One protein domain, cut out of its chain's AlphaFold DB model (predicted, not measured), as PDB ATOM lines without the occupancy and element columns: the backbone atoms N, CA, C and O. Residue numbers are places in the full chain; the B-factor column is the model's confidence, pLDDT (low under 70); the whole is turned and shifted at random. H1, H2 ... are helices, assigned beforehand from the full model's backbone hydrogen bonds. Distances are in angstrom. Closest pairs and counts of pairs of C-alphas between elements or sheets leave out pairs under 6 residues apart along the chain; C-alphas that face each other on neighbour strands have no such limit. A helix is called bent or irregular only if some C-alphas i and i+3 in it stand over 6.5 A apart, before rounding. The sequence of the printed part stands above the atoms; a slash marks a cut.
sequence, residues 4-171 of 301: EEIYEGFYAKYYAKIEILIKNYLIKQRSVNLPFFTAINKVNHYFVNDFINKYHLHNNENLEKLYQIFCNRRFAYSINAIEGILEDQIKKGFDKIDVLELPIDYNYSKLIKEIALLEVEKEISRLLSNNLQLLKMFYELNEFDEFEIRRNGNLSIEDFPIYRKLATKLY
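Overview. This is residues 4 to 171 of the 301 residues of an uncharacterized protein of Flavobacterium crassostreae (UniProt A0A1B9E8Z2). The longest helix, H1, slants across H7 while H2 folds back along H7, making a loose three-helix bundle, up and down, each helix running against the one before. At one end stands the side-by-side pair H4 and H6, at the other the tilted pair H8 and H9. The printed part has 168 residues with nine named helices, H1 to H9, and no named strand: all helix. It is only just loose, close to compact, with a radius of gyration of the C-alphas of 18.8 A, and elongated, spanning 59 by 35 by 21 A.

Along the chain. H1, residues 4 to 31, measures 40.3 A from C-alpha 4 at (18.061, 27.583, -12.648). H7, residues 108 to 130, measures 33.0 A; H2, residues 36 to 54, 26.4 A. H2 has a kink of 27 degrees near residue 48 and is only just irregular: C-alphas 49 and 52 are 6.6 A apart. Shorter are H3, 56 to 59, H4, 61 to 71, H5, 73 to 76, H6, 82 to 94, H8, 132 to 141, and H9, 161 to 170, ending at (48.451, 10.382, 12.239).

Arrangement. The hub, H1, touches H7 with residues 6 to 19 alone, at a steep tilt of 44 degrees, the same way; the closest C-alphas, Tyr 11 and Ala 116, are 4.9 A apart. H1 and H2 form a helical hairpin, closest at C-alphas Gln 29 and Ala 39, 6.4 A. H4 touches H6 at a shallow tilt of 18 degrees, opposite ways, closest at C-alphas Leu 66 and Ile 90, 5.8 A. H8 touches H9, closest at C-alphas Leu 134 and Tyr 163, 6.2 A. H3 touches H4 only at the corner; H5 is near H6. Every O i to N i+4 pair is within hydrogen-bond range in H1, H4, H7, H8 and H9, but 11 of 15 in H2 and 7 of 9 in H6; H3 and H5 are too short for such a pair.

Size, cuts and confidence. The farthest C-alphas, Leu 100 and Tyr 171, are 60.4 A apart. The printed part has no cut; the links H6 to H7 and H8 to H9 are long. Residues 78 to 80, 152 to 155 and 157 have pLDDT under 70.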
ATOM      1  N   GLU A   4      16.958  27.489 -13.593       90.31
ATOM      2  CA  GLU A   4      18.061  27.583 -12.648       90.31
ATOM      3  C   GLU A   4      17.621  27.147 -11.255       90.31
ATOM      4  O   GLU A   4      18.268  26.275 -10.680       90.31
ATOM      5  N   GLU A   5      16.479  27.618 -10.748       92.19
ATOM      6  CA  GLU A   5      15.945  27.159  -9.459       92.19
ATOM      7  C   GLU A   5      15.708  25.636  -9.458       92.19
ATOM      8  O   GLU A   5      16.068  24.929  -8.509       92.19
ATOM      9  N   ILE A   6      15.155  25.096 -10.551       93.38
ATOM     10  CA  ILE A   6      14.941  23.649 -10.708       93.38
ATOM     11  C   ILE A   6      16.280  22.902 -10.744       93.38
ATOM     12  O   ILE A   6      16.427  21.865 -10.086       93.38
ATOM     13  N   TYR A   7      17.245  23.404 -11.517       95.69
ATOM     14  CA  TYR A   7      18.581  22.826 -11.628       95.69
ATOM     15  C   TYR A   7      19.286  22.804 -10.273       95.69
ATOM     16  O   TYR A   7      19.699  21.732  -9.829       95.69
ATOM     17  N   GLU A   8      19.374  23.947  -9.595       93.94
ATOM     18  CA  GLU A   8      20.053  24.105  -8.308       93.94
ATOM     19  C   GLU A   8      19.385  23.256  -7.221       93.94
ATOM     20  O   GLU A   8      20.060  22.575  -6.442       93.94
ATOM     21  N   GLY A   9      18.049  23.182  -7.226       95.12
ATOM     22  CA  GLY A   9      17.292  22.309  -6.333       95.12
ATOM     23  C   GLY A   9      17.646  20.827  -6.510       95.12
ATOM     24  O   GLY A   9      17.836  20.101  -5.525       95.12
ATOM     25  N   PHE A  10      17.780  20.353  -7.753       96.56
ATOM     26  CA  PHE A  10      18.242  18.988  -8.017       96.56
ATOM     27  C   PHE A  10      19.726  18.804  -7.698       96.56
ATOM     28  O   PHE A  10      20.077  17.802  -7.071       96.56
ATOM     29  N   TYR A  11      20.577  19.752  -8.085       95.19
ATOM     30  CA  TYR A  11      22.018  19.719  -7.865       95.19
ATOM     31  C   TYR A  11      22.334  19.567  -6.374       95.19
ATOM     32  O   TYR A  11      22.938  18.573  -5.968       95.19
ATOM     33  N   ALA A  12      21.830  20.473  -5.532       93.75
ATOM     34  CA  ALA A  12      22.053  20.442  -4.088       93.75
ATOM     35  C   ALA A  12      21.555  19.132  -3.453       93.75
ATOM     36  O   ALA A  12      22.250  18.506  -2.646       93.75
ATOM     37  N   LYS A  13      20.369  18.662  -3.865       94.88
ATOM     38  CA  LYS A  13      19.788  17.402  -3.381       94.88
ATOM     39  C   LYS A  13      20.654  16.194  -3.731       94.88
ATOM     40  O   LYS A  13      20.846  15.310  -2.892       94.88
ATOM     41  N   TYR A  14      21.142  16.113  -4.966       95.19
ATOM     42  CA  TYR A  14      21.996  15.011  -5.393       95.19
ATOM     43  C   TYR A  14      23.362  15.055  -4.750       95.19
ATOM     44  O   TYR A  14      23.843  14.007  -4.324       95.19
ATOM     45  N   TYR A  15      23.933  16.245  -4.621       94.62
ATOM     46  CA  TYR A  15      25.209  16.451  -3.965       94.62
ATOM     47  C   TYR A  15      25.191  15.884  -2.547       94.62
ATOM     48  O   TYR A  15      25.958  14.974  -2.229       94.62
ATOM     49  N   ALA A  16      24.228  16.324  -1.731       91.12
ATOM     50  CA  ALA A  16      24.062  15.842  -0.364       91.12
ATOM     51  C   ALA A  16      23.838  14.322  -0.309       91.12
ATOM     52  O   ALA A  16      24.437  13.617   0.504       91.12
ATOM     53  N   LYS A  17      22.998  13.781  -1.204       92.94
ATOM     54  CA  LYS A  17      22.713  12.341  -1.238       92.94
ATOM     55  C   LYS A  17      23.954  11.516  -1.583       92.94
ATOM     56  O   LYS A  17      24.183  10.485  -0.955       92.94
ATOM     57  N   ILE A  18      24.724  11.931  -2.586       94.06
ATOM     58  CA  ILE A  18      25.919  11.209  -3.030       94.06
ATOM     59  C   ILE A  18      27.020  11.304  -1.969       94.06
ATOM     60  O   ILE A  18      27.629  10.282  -1.658       94.06
ATOM     61  N   GLU A  19      27.216  12.468  -1.347       94.44
ATOM     62  CA  GLU A  19      28.155  12.633  -0.231       94.44
ATOM     63  C   GLU A  19      27.841  11.664   0.920       94.44
ATOM     64  O   GLU A  19      28.721  10.922   1.363       94.44
ATOM     65  N   ILE A  20      26.574  11.588   1.345       93.25
ATOM     66  CA  ILE A  20      26.124  10.656   2.393       93.25
ATOM     67  C   ILE A  20      26.380   9.198   1.988       93.25
ATOM     68  O   ILE A  20      26.828   8.394   2.808       93.25
ATOM     69  N   LEU A  21      26.105   8.836   0.731       94.56
ATOM     70  CA  LEU A  21      26.344   7.478   0.233       94.56
ATOM     71  C   LEU A  21      27.831   7.115   0.263       94.56
ATOM     72  O   LEU A  21      28.171   6.027   0.728       94.56
ATOM     73  N   ILE A  22      28.710   8.020  -0.179       95.94
ATOM     74  CA  ILE A  22      30.163   7.824  -0.121       95.94
ATOM     75  C   ILE A  22      30.615   7.691   1.333       95.94
ATOM     76  O   ILE A  22      31.306   6.730   1.666       95.94
ATOM     77  N   LYS A  23      30.195   8.605   2.213       96.19
ATOM     78  CA  LYS A  23      30.533   8.583   3.641       96.19
ATOM     79  C   LYS A  23      30.155   7.248   4.284       96.19
ATOM     80  O   LYS A  23      31.008   6.573   4.857       96.19
ATOM     81  N   ASN A  24      28.905   6.816   4.121       95.81
ATOM     82  CA  ASN A  24      28.411   5.548   4.667       95.81
ATOM     83  C   ASN A  24      29.150   4.339   4.084       95.81
ATOM     84  O   ASN A  24      29.450   3.380   4.799       95.81
ATOM     85  N   TYR A  25      29.460   4.382   2.787       97.25
ATOM     86  CA  TYR A  25      30.255   3.349   2.143       97.25
ATOM     87  C   TYR A  25      31.655   3.255   2.758       97.25
ATOM     88  O   TYR A  25      32.078   2.159   3.124       97.25
ATOM     89  N   LEU A  26      32.347   4.386   2.921       95.88
ATOM     90  CA  LEU A  26      33.684   4.445   3.506       95.88
ATOM     91  C   LEU A  26      33.693   3.971   4.964       95.88
ATOM     92  O   LEU A  26      34.542   3.157   5.312       95.88
ATOM     93  N   ILE A  27      32.713   4.373   5.781       96.12
ATOM     94  CA  ILE A  27      32.539   3.869   7.157       96.12
ATOM     95  C   ILE A  27      32.416   2.337   7.159       96.12
ATOM     96  O   ILE A  27      33.130   1.649   7.891       96.12
ATOM     97  N   LYS A  28      31.563   1.780   6.288       96.69
ATOM     98  CA  LYS A  28      31.379   0.326   6.159       96.69
ATOM     99  C   LYS A  28      32.649  -0.389   5.686       96.69
ATOM    100  O   LYS A  28      32.935  -1.494   6.138       96.69
ATOM    101  N   GLN A  29      33.406   0.198   4.759       96.50
ATOM    102  CA  GLN A  29      34.677  -0.386   4.315       96.50
ATOM    103  C   GLN A  29      35.740  -0.322   5.418       96.50
ATOM    104  O   GLN A  29      36.519  -1.265   5.587       96.50
ATOM    105  N   ARG A  30      35.735   0.748   6.220       94.19
ATOM    106  CA  ARG A  30      36.650   0.905   7.348       94.19
ATOM    107  C   ARG A  30      36.390  -0.132   8.433       94.19
ATOM    108  O   ARG A  30      37.354  -0.703   8.939       94.19
ATOM    109  N   SER A  31      35.124  -0.439   8.731       94.06
ATOM    110  CA  SER A  31      34.757  -1.444   9.741       94.06
ATOM    111  C   SER A  31      35.194  -2.867   9.382       94.06
ATOM    112  O   SER A  31      35.320  -3.709  10.266       94.06
ATOM    113  N   VAL A  32      35.445  -3.146   8.097       95.62
ATOM    114  CA  VAL A  32      36.011  -4.422   7.618       95.62
ATOM    115  C   VAL A  32      37.511  -4.330   7.312       95.62
ATOM    116  O   VAL A  32      38.062  -5.214   6.663       95.62
ATOM    117  N   ASN A  33      38.182  -3.267   7.773       92.06
ATOM    118  CA  ASN A  33      39.613  -3.013   7.587       92.06
ATOM    119  C   ASN A  33      40.079  -2.984   6.120       92.06
ATOM    120  O   ASN A  33      41.236  -3.284   5.826       92.06
ATOM    121  N   LEU A  34      39.208  -2.592   5.182       92.19
ATOM    122  CA  LEU A  34      39.624  -2.410   3.793       92.19
ATOM    123  C   LEU A  34      40.567  -1.192   3.690       92.19
ATOM    124  O   LEU A  34      40.257  -0.152   4.274       92.19
ATOM    125  N   PRO A  35      41.684  -1.253   2.941       93.12
ATOM    126  CA  PRO A  35      42.541  -0.087   2.730       93.12
ATOM    127  C   PRO A  35      41.804   1.060   2.028       93.12
ATOM    128  O   PRO A  35      41.020   0.822   1.105       93.12
ATOM    129  N   PHE A  36      42.106   2.305   2.416       93.19
ATOM    130  CA  PHE A  36      41.464   3.509   1.868       93.19
ATOM    131  C   PHE A  36      41.500   3.553   0.335       93.19
ATOM    132  O   PHE A  36      40.460   3.719  -0.298       93.19
ATOM    133  N   PHE A  37      42.672   3.341  -0.273       91.31
ATOM    134  CA  PHE A  37      42.814   3.390  -1.731       91.31
ATOM    135  C   PHE A  37      41.975   2.322  -2.441       91.31
ATOM    136  O   PHE A  37      41.417   2.573  -3.505       91.31
ATOM    137  N   THR A  38      41.805   1.149  -1.834       90.12
ATOM    138  CA  THR A  38      40.919   0.114  -2.375       90.12
ATOM    139  C   THR A  38      39.452   0.530  -2.269       90.12
ATOM    140  O   THR A  38      38.687   0.308  -3.205       90.12
ATOM    141  N   ALA A  39      39.049   1.143  -1.151       91.81
ATOM    142  CA  ALA A  39      37.690   1.647  -0.965       91.81
ATOM    143  C   ALA A  39      37.366   2.783  -1.953       91.81
ATOM    144  O   ALA A  39      36.354   2.719  -2.647       91.81
ATOM    145  N   ILE A  40      38.240   3.785  -2.081       92.69
ATOM    146  CA  ILE A  40      37.997   4.931  -2.967       92.69
ATOM    147  C   ILE A  40      38.045   4.539  -4.449       92.69
ATOM    148  O   ILE A  40      37.229   5.015  -5.230       92.69
ATOM    149  N   ASN A  41      38.904   3.589  -4.838       88.94
ATOM    150  CA  ASN A  41      38.920   3.076  -6.209       88.94
ATOM    151  C   ASN A  41      37.606   2.378  -6.576       88.94
ATOM    152  O   ASN A  41      37.173   2.476  -7.719       88.94
ATOM    153  N   LYS A  42      36.937   1.717  -5.622       92.50
ATOM    154  CA  LYS A  42      35.599   1.147  -5.849       92.50
ATOM    155  C   LYS A  42      34.531   2.230  -6.026       92.50
ATOM    156  O   LYS A  42      33.647   2.050  -6.856       92.50
ATOM    157  N   VAL A  43      34.627   3.345  -5.296       92.44
ATOM    158  CA  VAL A  43      33.752   4.516  -5.504       92.44
ATOM    159  C   VAL A  43      33.960   5.089  -6.908       92.44
ATOM    160  O   VAL A  43      32.998   5.229  -7.656       92.44
ATOM    161  N   ASN A  44      35.213   5.331  -7.299       88.62
ATOM    162  CA  ASN A  44      35.546   5.862  -8.623       88.62
ATOM    163  C   ASN A  44      35.112   4.911  -9.747       88.62
ATOM    164  O   ASN A  44      34.523   5.349 -10.730       88.62
ATOM    165  N   HIS A  45      35.341   3.605  -9.586       87.56
ATOM    166  CA  HIS A  45      34.878   2.594 -10.536       87.56
ATOM    167  C   HIS A  45      33.358   2.638 -10.712       87.56
ATOM    168  O   HIS A  45      32.871   2.589 -11.837       87.56
ATOM    169  N   TYR A  46      32.610   2.764  -9.612       88.75
ATOM    170  CA  TYR A  46      31.157   2.886  -9.672       88.75
ATOM    171  C   TYR A  46      30.723   4.141 -10.441       88.75
ATOM    172  O   TYR A  46      29.824   4.049 -11.273       88.75
ATOM    173  N   PHE A  47      31.364   5.294 -10.221       85.62
ATOM    174  CA  PHE A  47      31.039   6.504 -10.981       85.62
ATOM    175  C   PHE A  47      31.308   6.355 -12.476       85.62
ATOM    176  O   PHE A  47      30.417   6.629 -13.278       85.62
ATOM    177  N   VAL A  48      32.482   5.846 -12.848       80.31
ATOM    178  CA  VAL A  48      32.886   5.735 -14.256       80.31
ATOM    179  C   VAL A  48      32.073   4.675 -15.007       80.31
ATOM    180  O   VAL A  48      31.649   4.920 -16.132       80.31
ATOM    181  N   ASN A  49      31.835   3.507 -14.402       80.12
ATOM    182  CA  ASN A  49      31.316   2.345 -15.133       80.12
ATOM    183  C   ASN A  49      29.832   2.057 -14.882       80.12
ATOM    184  O   ASN A  49      29.142   1.578 -15.780       80.12
ATOM    185  N   ASP A  50      29.320   2.343 -13.684       81.31
ATOM    186  CA  ASP A  50      27.986   1.881 -13.276       81.31
ATOM    187  C   ASP A  50      26.978   3.019 -13.121       81.31
ATOM    188  O   ASP A  50      25.771   2.803 -13.238       81.31
ATOM    189  N   PHE A  51      27.441   4.223 -12.790       82.12
ATOM    190  CA  PHE A  51      26.575   5.361 -12.517       82.12
ATOM    191  C   PHE A  51      26.110   6.023 -13.814       82.12
ATOM    192  O   PHE A  51      24.907   6.134 -14.031       82.12
ATOM    193  N   ILE A  52      27.047   6.396 -14.688       73.25
ATOM    194  CA  ILE A  52      26.796   7.131 -15.939       73.25
ATOM    195  C   ILE A  52      25.858   6.356 -16.879       73.25
ATOM    196  O   ILE A  52      24.902   6.917 -17.412       73.25
ATOM    197  N   ASN A  53      26.057   5.040 -16.997       75.62
ATOM    198  CA  ASN A  53      25.321   4.186 -17.937       75.62
ATOM    199  C   ASN A  53      23.829   3.997 -17.600       75.62
ATOM    200  O   ASN A  53      23.076   3.459 -18.409       75.62
ATOM    201  N   LYS A  54      23.376   4.431 -16.415       81.56
ATOM    202  CA  LYS A  54      21.985   4.261 -15.960       81.56
ATOM    203  C   LYS A  54      21.027   5.349 -16.444       81.56
ATOM    204  O   LYS A  54      19.827   5.214 -16.214       81.56
ATOM    205  N   TYR A  55      21.527   6.412 -17.070       85.12
ATOM    206  CA  TYR A  55      20.725   7.589 -17.410       85.12
ATOM    207  C   TYR A  55      20.486   7.704 -18.912       85.12
ATOM    208  O   TYR A  55      21.288   7.249 -19.730       85.12
ATOM    209  N   HIS A  56      19.349   8.286 -19.288       86.81
ATOM    210  CA  HIS A  56      18.938   8.337 -20.689       86.81
ATOM    211  C   HIS A  56      19.787   9.299 -21.514       86.81
ATOM    212  O   HIS A  56      20.012   9.041 -22.693       86.81
ATOM    213  N   LEU A  57      20.283  10.364 -20.885       88.56
ATOM    214  CA  LEU A  57      21.077  11.409 -21.518       88.56
ATOM    215  C   LEU A  57      22.285  10.866 -22.302       88.56
ATOM    216  O   LEU A  57      22.479  11.282 -23.435       88.56
ATOM    217  N   HIS A  58      23.009   9.872 -21.773       84.19
ATOM    218  CA  HIS A  58      24.154   9.253 -22.465       84.19
ATOM    219  C   HIS A  58      23.775   8.156 -23.472       84.19
ATOM    220  O   HIS A  58      24.588   7.769 -24.306       84.19
ATOM    221  N   ASN A  59      22.546   7.646 -23.399       85.69
ATOM    222  CA  ASN A  59      22.052   6.578 -24.271       85.69
ATOM    223  C   ASN A  59      21.260   7.118 -25.476       85.69
ATOM    224  O   ASN A  59      20.818   6.340 -26.321       85.69
ATOM    225  N   ASN A  60      21.065   8.436 -25.560       91.44
ATOM    226  CA  ASN A  60      20.382   9.109 -26.656       91.44
ATOM    227  C   ASN A  60      21.292  10.196 -27.238       91.44
ATOM    228  O   ASN A  60      21.665  11.140 -26.547       91.44
ATOM    229  N   GLU A  61      21.614  10.088 -28.527       93.12
ATOM    230  CA  GLU A  61      22.562  10.989 -29.193       93.12
ATOM    231  C   GLU A  61      22.117  12.463 -29.158       93.12
ATOM    232  O   GLU A  61      22.945  13.365 -29.011       93.12
ATOM    233  N   ASN A  62      20.814  12.729 -29.267       94.50
ATOM    234  CA  ASN A  62      20.283  14.090 -29.250       94.50
ATOM    235  C   ASN A  62      20.335  14.697 -27.843       94.50
ATOM    236  O   ASN A  62      20.731  15.854 -27.697       94.50
ATOM    237  N   LEU A  63      20.022  13.920 -26.804       95.50
ATOM    238  CA  LEU A  63      20.169  14.362 -25.412       95.50
ATOM    239  C   LEU A  63      21.640  14.579 -25.034       95.50
ATOM    240  O   LEU A  63      21.959  15.579 -24.387       95.50
ATOM    241  N   GLU A  64      22.542  13.713 -25.496       94.44
ATOM    242  CA  GLU A  64      23.985  13.867 -25.294       94.44
ATOM    243  C   GLU A  64      24.495  15.172 -25.918       94.44
ATOM    244  O   GLU A  64      25.214  15.935 -25.273       94.44
ATOM    245  N   LYS A  65      24.068  15.504 -27.145       95.19
ATOM    246  CA  LYS A  65      24.418  16.782 -27.791       95.19
ATOM    247  C   LYS A  65      23.980  17.986 -26.954       95.19
ATOM    248  O   LYS A  65      24.753  18.935 -26.811       95.19
ATOM    249  N   LEU A  66      22.778  17.952 -26.374       96.31
ATOM    250  CA  LEU A  66      22.321  19.010 -25.468       96.31
ATOM    251  C   LEU A  66      23.207  19.096 -24.223       96.31
ATOM    252  O   LEU A  66      23.616  20.184 -23.821       96.31
ATOM    253  N   TYR A  67      23.578  17.962 -23.637       95.31
ATOM    254  CA  TYR A  67      24.482  17.963 -22.494       95.31
ATOM    255  C   TYR A  67      25.862  18.541 -22.818       95.31
ATOM    256  O   TYR A  67      26.413  19.302 -22.021       95.31
ATOM    257  N   GLN A  68      26.407  18.259 -24.001       93.06
ATOM    258  CA  GLN A  68      27.674  18.846 -24.443       93.06
ATOM    259  C   GLN A  68      27.583  20.372 -24.584       93.06
ATOM    260  O   GLN A  68      28.505  21.084 -24.181       93.06
ATOM    261  N   ILE A  69      26.453  20.902 -25.070       93.75
ATOM    262  CA  ILE A  69      26.193  22.352 -25.067       93.75
ATOM    263  C   ILE A  69      26.229  22.886 -23.630       93.75
ATOM    264  O   ILE A  69      26.929  23.861 -23.355       93.75
ATOM    265  N   PHE A  70      25.557  22.208 -22.693       93.88
ATOM    266  CA  PHE A  70      25.561  22.595 -21.279       93.88
ATOM    267  C   PHE A  70      26.972  22.582 -20.663       93.88
ATOM    268  O   PHE A  70      27.351  23.488 -19.912       93.88
ATOM    269  N   CYS A  71      27.789  21.582 -20.994       89.94
ATOM    270  CA  CYS A  71      29.179  21.489 -20.542       89.94
ATOM    271  C   CYS A  71      30.027  22.669 -21.041       89.94
ATOM    272  O   CYS A  71      30.888  23.169 -20.316       89.94
ATOM    273  N   ASN A  72      29.737  23.168 -22.244       88.56
ATOM    274  CA  ASN A  72      30.449  24.277 -22.875       88.56
ATOM    275  C   ASN A  72      29.937  25.669 -22.465       88.56
ATOM    276  O   ASN A  72      30.406  26.675 -22.999       88.56
ATOM    277  N   ARG A  73      29.029  25.765 -21.484       88.69
ATOM    278  CA  ARG A  73      28.414  27.037 -21.057       88.69
ATOM    279  C   ARG A  73      29.396  28.158 -20.737       88.69
ATOM    280  O   ARG A  73      29.113  29.314 -21.028       88.69
ATOM    281  N   ARG A  74      30.572  27.825 -20.201       79.19
ATOM    282  CA  ARG A  74      31.616  28.804 -19.850       79.19
ATOM    283  C   ARG A  74      32.296  29.447 -21.062       79.19
ATOM    284  O   ARG A  74      32.922  30.485 -20.910       79.19
ATOM    285  N   PHE A  75      32.188  28.839 -22.243       78.69
ATOM    286  CA  PHE A  75      32.629  29.452 -23.499       78.69
ATOM    287  C   PHE A  75      31.548  30.351 -24.101       78.69
ATOM    288  O   PHE A  75      31.869  31.319 -24.783       78.69
ATOM    289  N   ALA A  76      30.277  30.024 -23.858       72.44
ATOM    290  CA  ALA A  76      29.141  30.758 -24.402       72.44
ATOM    291  C   ALA A  76      28.781  32.009 -23.580       72.44
ATOM    292  O   ALA A  76      28.279  32.976 -24.148       72.44
ATOM    293  N   TYR A  77      29.054  32.012 -22.271       73.31
ATOM    294  CA  TYR A  77      28.690  33.108 -21.368       73.31
ATOM    295  C   TYR A  77      29.873  33.526 -20.482       73.31
ATOM    296  O   TYR A  77      30.582  32.686 -19.932       73.31
ATOM    297  N   SER A  78      30.071  34.844 -20.326       60.97
ATOM    298  CA  SER A  78      31.146  35.451 -19.516       60.97
ATOM    299  C   SER A  78      30.961  35.267 -18.005       60.97
ATOM    300  O   SER A  78      31.914  35.391 -17.237       60.97
ATOM    301  N   ILE A  79      29.738  34.954 -17.585       65.94
ATOM    302  CA  ILE A  79      29.351  34.566 -16.230       65.94
ATOM    303  C   ILE A  79      28.590  33.247 -16.371       65.94
ATOM    304  O   ILE A  79      27.932  33.018 -17.384       65.94
ATOM    305  N   ASN A  80      28.709  32.358 -15.386       63.31
ATOM    306  CA  ASN A  80      28.051  31.052 -15.372       63.31
ATOM    307  C   ASN A  80      26.519  31.217 -15.259       63.31
ATOM    308  O   ASN A  80      25.963  31.026 -14.186       63.31
ATOM    309  N   ALA A  81      25.855  31.617 -16.344       77.50
ATOM    310  CA  ALA A  81      24.415  31.831 -16.409       77.50
ATOM    311  C   ALA A  81      23.733  30.499 -16.741       77.50
ATOM    312  O   ALA A  81      23.514  30.170 -17.911       77.50
ATOM    313  N   ILE A  82      23.481  29.702 -15.699       87.56
ATOM    314  CA  ILE A  82      22.780  28.417 -15.803       87.56
ATOM    315  C   ILE A  82      21.401  28.635 -16.427       87.56
ATOM    316  O   ILE A  82      21.073  27.927 -17.380       87.56
ATOM    317  N   GLU A  83      20.661  29.658 -15.983       87.56
ATOM    318  CA  GLU A  83      19.370  30.006 -16.583       87.56
ATOM    319  C   GLU A  83      19.498  30.292 -18.080       87.56
ATOM    320  O   GLU A  83      18.824  29.667 -18.898       87.56
ATOM    321  N   GLY A  84      20.442  31.162 -18.453       87.25
ATOM    322  CA  GLY A  84      20.631  31.582 -19.840       87.25
ATOM    323  C   GLY A  84      20.895  30.406 -20.775       87.25
ATOM    324  O   GLY A  84      20.272  30.305 -21.828       87.25
ATOM    325  N   ILE A  85      21.771  29.466 -20.401       92.44
ATOM    326  CA  ILE A  85      22.026  28.322 -21.282       92.44
ATOM    327  C   ILE A  85      20.851  27.343 -21.341       92.44
ATOM    328  O   ILE A  85      20.557  26.818 -22.422       92.44
ATOM    329  N   LEU A  86      20.178  27.102 -20.210       93.56
ATOM    330  CA  LEU A  86      19.025  26.210 -20.159       93.56
ATOM    331  C   LEU A  86      17.896  26.761 -21.035       93.56
ATOM    332  O   LEU A  86      17.446  26.072 -21.952       93.56
ATOM    333  N   GLU A  87      17.519  28.021 -20.838       91.56
ATOM    334  CA  GLU A  87      16.435  28.665 -21.574       91.56
ATOM    335  C   GLU A  87      16.776  28.881 -23.059       91.56
ATOM    336  O   GLU A  87      16.000  28.503 -23.943       91.56
ATOM    337  N   ASP A  88      17.951  29.432 -23.375       89.81
ATOM    338  CA  ASP A  88      18.215  29.895 -24.738       89.81
ATOM    339  C   ASP A  88      18.674  28.817 -25.704       89.81
ATOM    340  O   ASP A  88      18.404  28.935 -26.904       89.81
ATOM    341  N   GLN A  89      19.399  27.812 -25.217       93.06
ATOM    342  CA  GLN A  89      20.052  26.824 -26.075       93.06
ATOM    343  C   GLN A  89      19.484  25.434 -25.834       93.06
ATOM    344  O   GLN A  89      19.033  24.778 -26.776       93.06
ATOM    345  N   ILE A  90      19.451  24.998 -24.574       95.69
ATOM    346  CA  ILE A  90      19.061  23.628 -24.240       95.69
ATOM    347  C   ILE A  90      17.566  23.414 -24.468       95.69
ATOM    348  O   ILE A  90      17.196  22.410 -25.069       95.69
ATOM    349  N   LYS A  91      16.697  24.359 -24.079       96.44
ATOM    350  CA  LYS A  91      15.247  24.251 -24.308       96.44
ATOM    351  C   LYS A  91      14.902  24.245 -25.792       96.44
ATOM    352  O   LYS A  91      14.193  23.353 -26.249       96.44
ATOM    353  N   LYS A  92      15.457  25.187 -26.561       95.31
ATOM    354  CA  LYS A  92      15.239  25.265 -28.017       95.31
ATOM    355  C   LYS A  92      15.758  24.026 -28.744       95.31
ATOM    356  O   LYS A  92      15.191  23.638 -29.760       95.31
ATOM    357  N   GLY A  93      16.853  23.440 -28.263       96.06
ATOM    358  CA  GLY A  93      17.377  22.181 -28.778       96.06
ATOM    359  C   GLY A  93      16.478  20.996 -28.425       96.06
ATOM    360  O   GLY A  93      16.164  20.200 -29.300       96.06
ATOM    361  N   PHE A  94      16.009  20.921 -27.179       97.06
ATOM    362  CA  PHE A  94      15.102  19.874 -26.710       97.06
ATOM    363  C   PHE A  94      13.770  19.863 -27.467       97.06
ATOM    364  O   PHE A  94      13.319  18.804 -27.885       97.06
ATOM    365  N   ASP A  95      13.184  21.034 -27.723       96.69
ATOM    366  CA  ASP A  95      11.905  21.165 -28.437       96.69
ATOM    367  C   ASP A  95      11.969  20.745 -29.913       96.69
ATOM    368  O   ASP A  95      10.933  20.606 -30.561       96.69
ATOM    369  N   LYS A  96      13.178  20.562 -30.458       96.88
ATOM    370  CA  LYS A  96      13.403  20.075 -31.824       96.88
ATOM    371  C   LYS A  96      13.560  18.557 -31.906       96.88
ATOM    372  O   LYS A  96      13.609  18.040 -33.018       96.88
ATOM    373  N   ILE A  97      13.694  17.867 -30.774       95.75
ATOM    374  CA  ILE A  97      13.833  16.410 -30.748       95.75
ATOM    375  C   ILE A  97      12.456  15.794 -31.003       95.75
ATOM    376  O   ILE A  97      11.469  16.208 -30.391       95.75
ATOM    377  N   ASP A  98      12.383  14.809 -31.900       94.62
ATOM    378  CA  ASP A  98      11.142  14.068 -32.122       94.62
ATOM    379  C   ASP A  98      10.759  13.323 -30.832       94.62
ATOM    380  O   ASP A  98      11.583  12.669 -30.193       94.62
ATOM    381  N   VAL A  99       9.489  13.408 -30.437       91.62
ATOM    382  CA  VAL A  99       8.967  12.734 -29.241       91.62
ATOM    383  C   VAL A  99       9.185  11.219 -29.322       91.62
ATOM    384  O   VAL A  99       9.389  10.585 -28.290       91.62
ATOM    385  N   LEU A 100       9.195  10.642 -30.529       92.94
ATOM    386  CA  LEU A 100       9.479   9.220 -30.756       92.94
ATOM    387  C   LEU A 100      10.940   8.838 -30.474       92.94
ATOM    388  O   LEU A 100      11.228   7.666 -30.238       92.94
ATOM    389  N   GLU A 101      11.856   9.806 -30.490       91.94
ATOM    390  CA  GLU A 101      13.265   9.600 -30.143       91.94
ATOM    391  C   GLU A 101      13.510   9.727 -28.635       91.94
ATOM    392  O   GLU A 101      14.548   9.288 -28.140       91.94
ATOM    393  N   LEU A 102      12.577  10.316 -27.885       93.12
ATOM    394  CA  LEU A 102      12.709  10.493 -26.444       93.12
ATOM    395  C   LEU A 102      12.307   9.223 -25.674       93.12
ATOM    396  O   LEU A 102      11.403   8.491 -26.080       93.12
ATOM    397  N   PRO A 103      12.928   8.962 -24.507       93.06
ATOM    398  CA  PRO A 103      12.442   7.927 -23.603       93.06
ATOM    399  C   PRO A 103      10.990   8.184 -23.174       93.06
ATOM    400  O   PRO A 103      10.529   9.326 -23.117       93.06
ATOM    401  N   ILE A 104      10.283   7.117 -22.797       92.50
ATOM    402  CA  ILE A 104       8.890   7.208 -22.343       92.50
ATOM    403  C   ILE A 104       8.785   8.182 -21.156       92.50
ATOM    404  O   ILE A 104       9.567   8.133 -20.199       92.50
ATOM    405  N   ASP A 105       7.815   9.093 -21.242       92.06
ATOM    406  CA  ASP A 105       7.561  10.174 -20.287       92.06
ATOM    407  C   ASP A 105       8.741  11.140 -20.078       92.06
ATOM    408  O   ASP A 105       8.789  11.837 -19.058       92.06
ATOM    409  N   TYR A 106       9.738  11.170 -20.966       95.19
ATOM    410  CA  TYR A 106      10.896  12.047 -20.819       95.19
ATOM    411  C   TYR A 106      10.537  13.482 -21.205       95.19
ATOM    412  O   TYR A 106      10.167  13.774 -22.336       95.19
ATOM    413  N   ASN A 107      10.636  14.394 -20.241       94.88
ATOM    414  CA  ASN A 107      10.311  15.802 -20.424       94.88
ATOM    415  C   ASN A 107      11.513  16.680 -20.069       94.88
ATOM    416  O   ASN A 107      12.509  16.216 -19.512       94.88
ATOM    417  N   TYR A 108      11.399  17.973 -20.351       95.75
ATOM    418  CA  TYR A 108      12.492  18.915 -20.135       95.75
ATOM    419  C   TYR A 108      12.966  18.985 -18.671       95.75
ATOM    420  O   TYR A 108      14.158  19.092 -18.397       95.75
ATOM    421  N   SER A 109      12.053  18.833 -17.706       94.94
ATOM    422  CA  SER A 109      12.414  18.771 -16.283       94.94
ATOM    423  C   SER A 109      13.250  17.525 -15.953       94.94
ATOM    424  O   SER A 109      14.201  17.615 -15.173       94.94
ATOM    425  N   LYS A 110      12.964  16.371 -16.578       94.81
ATOM    426  CA  LYS A 110      13.797  15.160 -16.463       94.81
ATOM    427  C   LYS A 110      15.183  15.360 -17.084       94.81
ATOM    428  O   LYS A 110      16.150  14.889 -16.492       94.81
ATOM    429  N   LEU A 111      15.288  16.103 -18.188       96.25
ATOM    430  CA  LEU A 111      16.583  16.486 -18.753       96.25
ATOM    431  C   LEU A 111      17.397  17.330 -17.764       96.25
ATOM    432  O   LEU A 111      18.514  16.946 -17.428       96.25
ATOM    433  N   ILE A 112      16.835  18.428 -17.242       96.44
ATOM    434  CA  ILE A 112      17.517  19.290 -16.252       96.44
ATOM    435  C   ILE A 112      17.989  18.465 -15.051       96.44
ATOM    436  O   ILE A 112      19.124  18.600 -14.594       96.44
ATOM    437  N   LYS A 113      17.129  17.566 -14.567       95.62
ATOM    438  CA  LYS A 113      17.427  16.649 -13.468       95.62
ATOM    439  C   LYS A 113      18.628  15.742 -13.767       95.62
ATOM    440  O   LYS A 113      19.443  15.531 -12.871       95.62
ATOM    441  N   GLU A 114      18.733  15.177 -14.971       95.50
ATOM    442  CA  GLU A 114      19.883  14.347 -15.365       95.50
ATOM    443  C   GLU A 114      21.155  15.185 -15.555       95.50
ATOM    444  O   GLU A 114      22.210  14.787 -15.065       95.50
ATOM    445  N   ILE A 115      21.061  16.383 -16.145       95.81
ATOM    446  CA  ILE A 115      22.196  17.317 -16.258       95.81
ATOM    447  C   ILE A 115      22.746  17.668 -14.867       95.81
ATOM    448  O   ILE A 115      23.950  17.561 -14.633       95.81
ATOM    449  N   ALA A 116      21.878  18.055 -13.926       95.69
ATOM    450  CA  ALA A 116      22.275  18.389 -12.557       95.69
ATOM    451  C   ALA A 116      23.007  17.225 -11.878       95.69
ATOM    452  O   ALA A 116      24.042  17.417 -11.244       95.69
ATOM    453  N   LEU A 117      22.502  16.003 -12.047       94.25
ATOM    454  CA  LEU A 117      23.104  14.806 -11.475       94.25
ATOM    455  C   LEU A 117      24.510  14.521 -12.020       94.25
ATOM    456  O   LEU A 117      25.404  14.187 -11.243       94.25
ATOM    457  N   LEU A 118      24.703  14.641 -13.334       92.69
ATOM    458  CA  LEU A 118      26.001  14.397 -13.962       92.69
ATOM    459  C   LEU A 118      27.026  15.474 -13.586       92.69
ATOM    460  O   LEU A 118      28.198  15.172 -13.382       92.69
ATOM    461  N   GLU A 119      26.597  16.726 -13.427       92.62
ATOM    462  CA  GLU A 119      27.484  17.791 -12.950       92.62
ATOM    463  C   GLU A 119      27.874  17.604 -11.478       92.62
ATOM    464  O   GLU A 119      29.013  17.895 -11.107       92.62
ATOM    465  N   VAL A 120      26.967  17.088 -10.640       93.44
ATOM    466  CA  VAL A 120      27.305  16.679  -9.269       93.44
ATOM    467  C   VAL A 120      28.337  15.558  -9.278       93.44
ATOM    468  O   VAL A 120      29.302  15.631  -8.522       93.44
ATOM    469  N   GLU A 121      28.160  14.535 -10.116       92.00
ATOM    470  CA  GLU A 121      29.121  13.433 -10.234       92.00
ATOM    471  C   GLU A 121      30.509  13.959 -10.608       92.00
ATOM    472  O   GLU A 121      31.459  13.729  -9.860       92.00
ATOM    473  N   LYS A 122      30.614  14.754 -11.679       90.69
ATOM    474  CA  LYS A 122      31.880  15.367 -12.108       90.69
ATOM    475  C   LYS A 122      32.537  16.175 -10.996       90.69
ATOM    476  O   LYS A 122      33.748  16.078 -10.781       90.69
ATOM    477  N   GLU A 123      31.755  16.993 -10.297       91.69
ATOM    478  CA  GLU A 123      32.265  17.837  -9.223       91.69
ATOM    479  C   GLU A 123      32.749  17.007  -8.030       91.69
ATOM    480  O   GLU A 123      33.843  17.254  -7.522       91.69
ATOM    481  N   ILE A 124      31.989  15.992  -7.616       93.25
ATOM    482  CA  ILE A 124      32.384  15.082  -6.539       93.25
ATOM    483  C   ILE A 124      33.639  14.304  -6.936       93.25
ATOM    484  O   ILE A 124      34.597  14.293  -6.169       93.25
ATOM    485  N   SER A 125      33.701  13.726  -8.136       90.31
ATOM    486  CA  SER A 125      34.876  13.009  -8.651       90.31
ATOM    487  C   SER A 125      36.133  13.891  -8.660       90.31
ATOM    488  O   SER A 125      37.212  13.474  -8.217       90.31
ATOM    489  N   ARG A 126      35.992  15.157  -9.075       89.69
ATOM    490  CA  ARG A 126      37.061  16.164  -9.008       89.69
ATOM    491  C   ARG A 126      37.499  16.436  -7.565       89.69
ATOM    492  O   ARG A 126      38.695  16.458  -7.282       89.69
ATOM    493  N   LEU A 127      36.553  16.633  -6.647       90.19
ATOM    494  CA  LEU A 127      36.838  16.935  -5.240       90.19
ATOM    495  C   LEU A 127      37.445  15.747  -4.486       90.19
ATOM    496  O   LEU A 127      38.370  15.947  -3.702       90.19
ATOM    497  N   LEU A 128      36.992  14.522  -4.754       88.19
ATOM    498  CA  LEU A 128      37.588  13.300  -4.210       88.19
ATOM    499  C   LEU A 128      39.057  13.170  -4.618       88.19
ATOM    500  O   LEU A 128      39.902  12.830  -3.791       88.19
ATOM    501  N   SER A 129      39.361  13.480  -5.880       86.19
ATOM    502  CA  SER A 129      40.722  13.428  -6.418       86.19
ATOM    503  C   SER A 129      41.617  14.505  -5.802       86.19
ATOM    504  O   SER A 129      42.732  14.216  -5.373       86.19
ATOM    505  N   ASN A 130      41.113  15.737  -5.698       83.88
ATOM    506  CA  ASN A 130      41.877  16.871  -5.174       83.88
ATOM    507  C   ASN A 130      42.105  16.794  -3.658       83.88
ATOM    508  O   ASN A 130      43.143  17.230  -3.172       83.88
ATOM    509  N   ASN A 131      41.158  16.216  -2.914       87.75
ATOM    510  CA  ASN A 131      41.204  16.151  -1.453       87.75
ATOM    511  C   ASN A 131      41.601  14.762  -0.929       87.75
ATOM    512  O   ASN A 131      41.394  14.460   0.248       87.75
ATOM    513  N   LEU A 132      42.182  13.911  -1.781       86.69
ATOM    514  CA  LEU A 132      42.443  12.497  -1.494       86.69
ATOM    515  C   LEU A 132      43.207  12.279  -0.182       86.69
ATOM    516  O   LEU A 132      42.885  11.368   0.579       86.69
ATOM    517  N   GLN A 133      44.187  13.138   0.105       86.44
ATOM    518  CA  GLN A 133      44.993  13.050   1.319       86.44
ATOM    519  C   GLN A 133      44.174  13.347   2.583       86.44
ATOM    520  O   GLN A 133      44.276  12.605   3.554       86.44
ATOM    521  N   LEU A 134      43.327  14.378   2.573       90.44
ATOM    522  CA  LEU A 134      42.452  14.696   3.707       90.44
ATOM    523  C   LEU A 134      41.418  13.586   3.941       90.44
ATOM    524  O   LEU A 134      41.214  13.146   5.070       90.44
ATOM    525  N   LEU A 135      40.815  13.076   2.864       92.75
ATOM    526  CA  LEU A 135      39.849  11.976   2.932       92.75
ATOM    527  C   LEU A 135      40.484  10.693   3.480       92.75
ATOM    528  O   LEU A 135      39.866   9.985   4.278       92.75
ATOM    529  N   LYS A 136      41.740  10.419   3.103       93.31
ATOM    530  CA  LYS A 136      42.528   9.322   3.667       93.31
ATOM    531  C   LYS A 136      42.694   9.480   5.176       93.31
ATOM    532  O   LYS A 136      42.518   8.504   5.898       93.31
ATOM    533  N   MET A 137      42.989  10.688   5.656       92.44
ATOM    534  CA  MET A 137      43.171  10.930   7.088       92.44
ATOM    535  C   MET A 137      41.889  10.667   7.885       92.44
ATOM    536  O   MET A 137      41.936   9.962   8.891       92.44
ATOM    537  N   PHE A 138      40.742  11.162   7.403       95.75
ATOM    538  CA  PHE A 138      39.439  10.851   8.000       95.75
ATOM    539  C   PHE A 138      39.192   9.344   8.072       95.75
ATOM    540  O   PHE A 138      38.774   8.825   9.108       95.75
ATOM    541  N   TYR A 139      39.492   8.632   6.986       95.38
ATOM    542  CA  TYR A 139      39.315   7.188   6.900       95.38
ATOM    543  C   TYR A 139      40.213   6.426   7.883       95.38
ATOM    544  O   TYR A 139      39.749   5.537   8.598       95.38
ATOM    545  N   GLU A 140      41.502   6.760   7.935       91.69
ATOM    546  CA  GLU A 140      42.480   6.072   8.783       91.69
ATOM    547  C   GLU A 140      42.204   6.300  10.272       91.69
ATOM    548  O   GLU A 140      42.224   5.332  11.039       91.69
ATOM    549  N   LEU A 141      41.853   7.531  10.654       94.00
ATOM    550  CA  LEU A 141      41.509   7.908  12.029       94.00
ATOM    551  C   LEU A 141      40.078   7.548  12.436       94.00
ATOM    552  O   LEU A 141      39.744   7.648  13.613       94.00
ATOM    553  N   ASN A 142      39.245   7.110  11.486       93.94
ATOM    554  CA  ASN A 142      37.819   6.867  11.701       93.94
ATOM    555  C   ASN A 142      37.066   8.119  12.211       93.94
ATOM    556  O   ASN A 142      36.142   8.013  13.012       93.94
ATOM    557  N   GLU A 143      37.450   9.310  11.739       94.62
ATOM    558  CA  GLU A 143      36.884  10.609  12.147       94.62
ATOM    559  C   GLU A 143      35.835  11.112  11.149       94.62
ATOM    560  O   GLU A 143      35.943  12.193  10.581       94.62
ATOM    561  N   PHE A 144      34.795  10.319  10.900       93.25
ATOM    562  CA  PHE A 144      33.793  10.667   9.890       93.25
ATOM    563  C   PHE A 144      32.801  11.756  10.320       93.25
ATOM    564  O   PHE A 144      32.043  12.227   9.476       93.25
ATOM    565  N   ASP A 145      32.781  12.182  11.581       90.19
ATOM    566  CA  ASP A 145      31.841  13.209  12.054       90.19
ATOM    567  C   ASP A 145      32.003  14.531  11.292       90.19
ATOM    568  O   ASP A 145      31.010  15.138  10.899       90.19
ATOM    569  N   GLU A 146      33.245  14.892  10.967       87.88
ATOM    570  CA  GLU A 146      33.612  16.104  10.220       87.88
ATOM    571  C   GLU A 146      33.871  15.831   8.723       87.88
ATOM    572  O   GLU A 146      34.418  16.675   8.015       87.88
ATOM    573  N   PHE A 147      33.505  14.644   8.222       91.25
ATOM    574  CA  PHE A 147      33.671  14.295   6.809       91.25
ATOM    575  C   PHE A 147      32.723  15.108   5.928       91.25
ATOM    576  O   PHE A 147      31.502  14.968   6.042       91.25
ATOM    577  N   GLU A 148      33.300  15.859   4.993       89.38
ATOM    578  CA  GLU A 148      32.593  16.621   3.966       89.38
ATOM    579  C   GLU A 148      33.365  16.552   2.639       89.38
ATOM    580  O   GLU A 148      34.600  16.542   2.613       89.38
ATOM    581  N   ILE A 149      32.643  16.536   1.519       89.69
ATOM    582  CA  ILE A 149      33.209  16.689   0.179       89.69
ATOM    583  C   ILE A 149      32.837  18.099  -0.251       89.69
ATOM    584  O   ILE A 149      31.695  18.344  -0.613       89.69
ATOM    585  N   ARG A 150      33.754  19.065  -0.186       84.19
ATOM    586  CA  ARG A 150      33.452  20.462  -0.548       84.19
ATOM    587  C   ARG A 150      34.610  21.137  -1.265       84.19
ATOM    588  O   ARG A 150      35.764  20.710  -1.184       84.19
ATOM    589  N   ARG A 151      34.278  22.214  -1.985       71.31
ATOM    590  CA  ARG A 151      35.267  23.168  -2.494       71.31
ATOM    591  C   ARG A 151      35.833  23.947  -1.325       71.31
ATOM    592  O   ARG A 151      35.143  24.780  -0.745       71.31
ATOM    593  N   ASN A 152      37.108  23.744  -1.053       61.75
ATOM    594  CA  ASN A 152      37.772  24.472   0.007       61.75
ATOM    595  C   ASN A 152      38.515  25.692  -0.561       61.75
ATOM    596  O   ASN A 152      39.732  25.774  -0.483       61.75
ATOM    597  N   GLY A 153      37.771  26.624  -1.170       59.25
ATOM    598  CA  GLY A 153      38.288  27.917  -1.645       59.25
ATOM    599  C   GLY A 153      39.645  27.862  -2.371       59.25
ATOM    600  O   GLY A 153      39.937  26.911  -3.091       59.25
ATOM    601  N   ASN A 154      40.464  28.898  -2.165       58.91
ATOM    602  CA  ASN A 154      41.822  29.019  -2.718       58.91
ATOM    603  C   ASN A 154      42.914  28.618  -1.707       58.91
ATOM    604  O   ASN A 154      44.082  28.938  -1.904       58.91
ATOM    605  N   LEU A 155      42.540  27.978  -0.596       56.62
ATOM    606  CA  LEU A 155      43.485  27.598   0.452       56.62
ATOM    607  C   LEU A 155      44.167  26.273   0.096       56.62
ATOM    608  O   LEU A 155      43.548  25.385  -0.496       56.62
ATOM    609  N   SER A 156      45.444  26.136   0.465       71.06
ATOM    610  CA  SER A 156      46.123  24.839   0.413       71.06
ATOM    611  C   SER A 156      45.446  23.857   1.377       71.06
ATOM    612  O   SER A 156      44.821  24.271   2.359       71.06
ATOM    613  N   ILE A 157      45.543  22.549   1.113       68.56
ATOM    614  CA  ILE A 157      44.867  21.563   1.967       68.56
ATOM    615  C   ILE A 157      45.464  21.521   3.377       68.56
ATOM    616  O   ILE A 157      44.754  21.289   4.352       68.56
ATOM    617  N   GLU A 158      46.749  21.841   3.475       72.38
ATOM    618  CA  GLU A 158      47.550  21.936   4.688       72.38
ATOM    619  C   GLU A 158      47.152  23.119   5.587       72.38
ATOM    620  O   GLU A 158      47.390  23.098   6.802       72.38
ATOM    621  N   ASP A 159      46.504  24.136   5.019       74.06
ATOM    622  CA  ASP A 159      46.031  25.298   5.766       74.06
ATOM    623  C   ASP A 159      44.679  25.078   6.438       74.06
ATOM    624  O   ASP A 159      44.283  25.870   7.296       74.06
ATOM    625  N   PHE A 160      43.985  23.978   6.130       72.69
ATOM    626  CA  PHE A 160      42.728  23.685   6.799       72.69
ATOM    627  C   PHE A 160      42.962  23.274   8.258       72.69
ATOM    628  O   PHE A 160      43.715  22.329   8.523       72.69
ATOM    629  N   PRO A 161      42.259  23.897   9.225       78.69
ATOM    630  CA  PRO A 161      42.348  23.509  10.632       78.69
ATOM    631  C   PRO A 161      42.096  22.013  10.850       78.69
ATOM    632  O   PRO A 161      42.804  21.367  11.624       78.69
ATOM    633  N   ILE A 162      41.136  21.444  10.112       83.12
ATOM    634  CA  ILE A 162      40.817  20.017  10.179       83.12
ATOM    635  C   ILE A 162      41.957  19.142   9.653       83.12
ATOM    636  O   ILE A 162      42.288  18.136  10.273       83.12
ATOM    637  N   TYR A 163      42.634  19.558   8.581       85.38
ATOM    638  CA  TYR A 163      43.802  18.842   8.078       85.38
ATOM    639  C   TYR A 163      44.908  18.814   9.129       85.38
ATOM    640  O   TYR A 163      45.403  17.742   9.465       85.38
ATOM    641  N   ARG A 164      45.256  19.969   9.712       80.88
ATOM    642  CA  ARG A 164      46.304  20.060  10.746       80.88
ATOM    643  C   ARG A 164      45.970  19.198  11.965       80.88
ATOM    644  O   ARG A 164      46.834  18.470  12.461       80.88
ATOM    645  N   LYS A 165      44.707  19.223  12.407       88.19
ATOM    646  CA  LYS A 165      44.191  18.382  13.499       88.19
ATOM    647  C   LYS A 165      44.400  16.892  13.213       88.19
ATOM    648  O   LYS A 165      44.931  16.182  14.064       88.19
ATOM    649  N   LEU A 166      44.008  16.416  12.032       87.00
ATOM    650  CA  LEU A 166      44.128  15.003  11.663       87.00
ATOM    651  C   LEU A 166      45.588  14.591  11.412       87.00
ATOM    652  O   LEU A 166      46.029  13.540  11.875       87.00
ATOM    653  N   ALA A 167      46.368  15.436  10.736       84.44
ATOM    654  CA  ALA A 167      47.778  15.190  10.452       84.44
ATOM    655  C   ALA A 167      48.603  15.041  11.738       84.44
ATOM    656  O   ALA A 167      49.429  14.133  11.832       84.44
ATOM    657  N   THR A 168      48.324  15.860  12.757       83.50
ATOM    658  CA  THR A 168      48.966  15.755  14.079       83.50
ATOM    659  C   THR A 168      48.679  14.406  14.744       83.50
ATOM    660  O   THR A 168      49.562  13.830  15.380       83.50
ATOM    661  N   LYS A 169      47.466  13.864  14.575       87.81
ATOM    662  CA  LYS A 169      47.082  12.553  15.121       87.81
ATOM    663  C   LYS A 169      47.756  11.390  14.388       87.81
ATOM    664  O   LYS A 169      48.171  10.433  15.034       87.81
ATOM    665  N   LEU A 170      47.871  11.459  13.059       81.56
ATOM    666  CA  LEU A 170      48.451  10.382  12.239       81.56
ATOM    667  C   LEU A 170      49.981  10.379  12.222       81.56
ATOM    668  O   LEU A 170      50.595   9.312  12.212       81.56
ATOM    669  N   TYR A 171      50.600  11.558  12.219       80.25
ATOM    670  CA  TYR A 171      52.044  11.725  12.052       80.25
ATOM    671  C   TYR A 171      52.651  12.587  13.169       80.25
ATOM    672  O   TYR A 171      53.312  13.591  12.884       80.25
TER     673      TYR A 171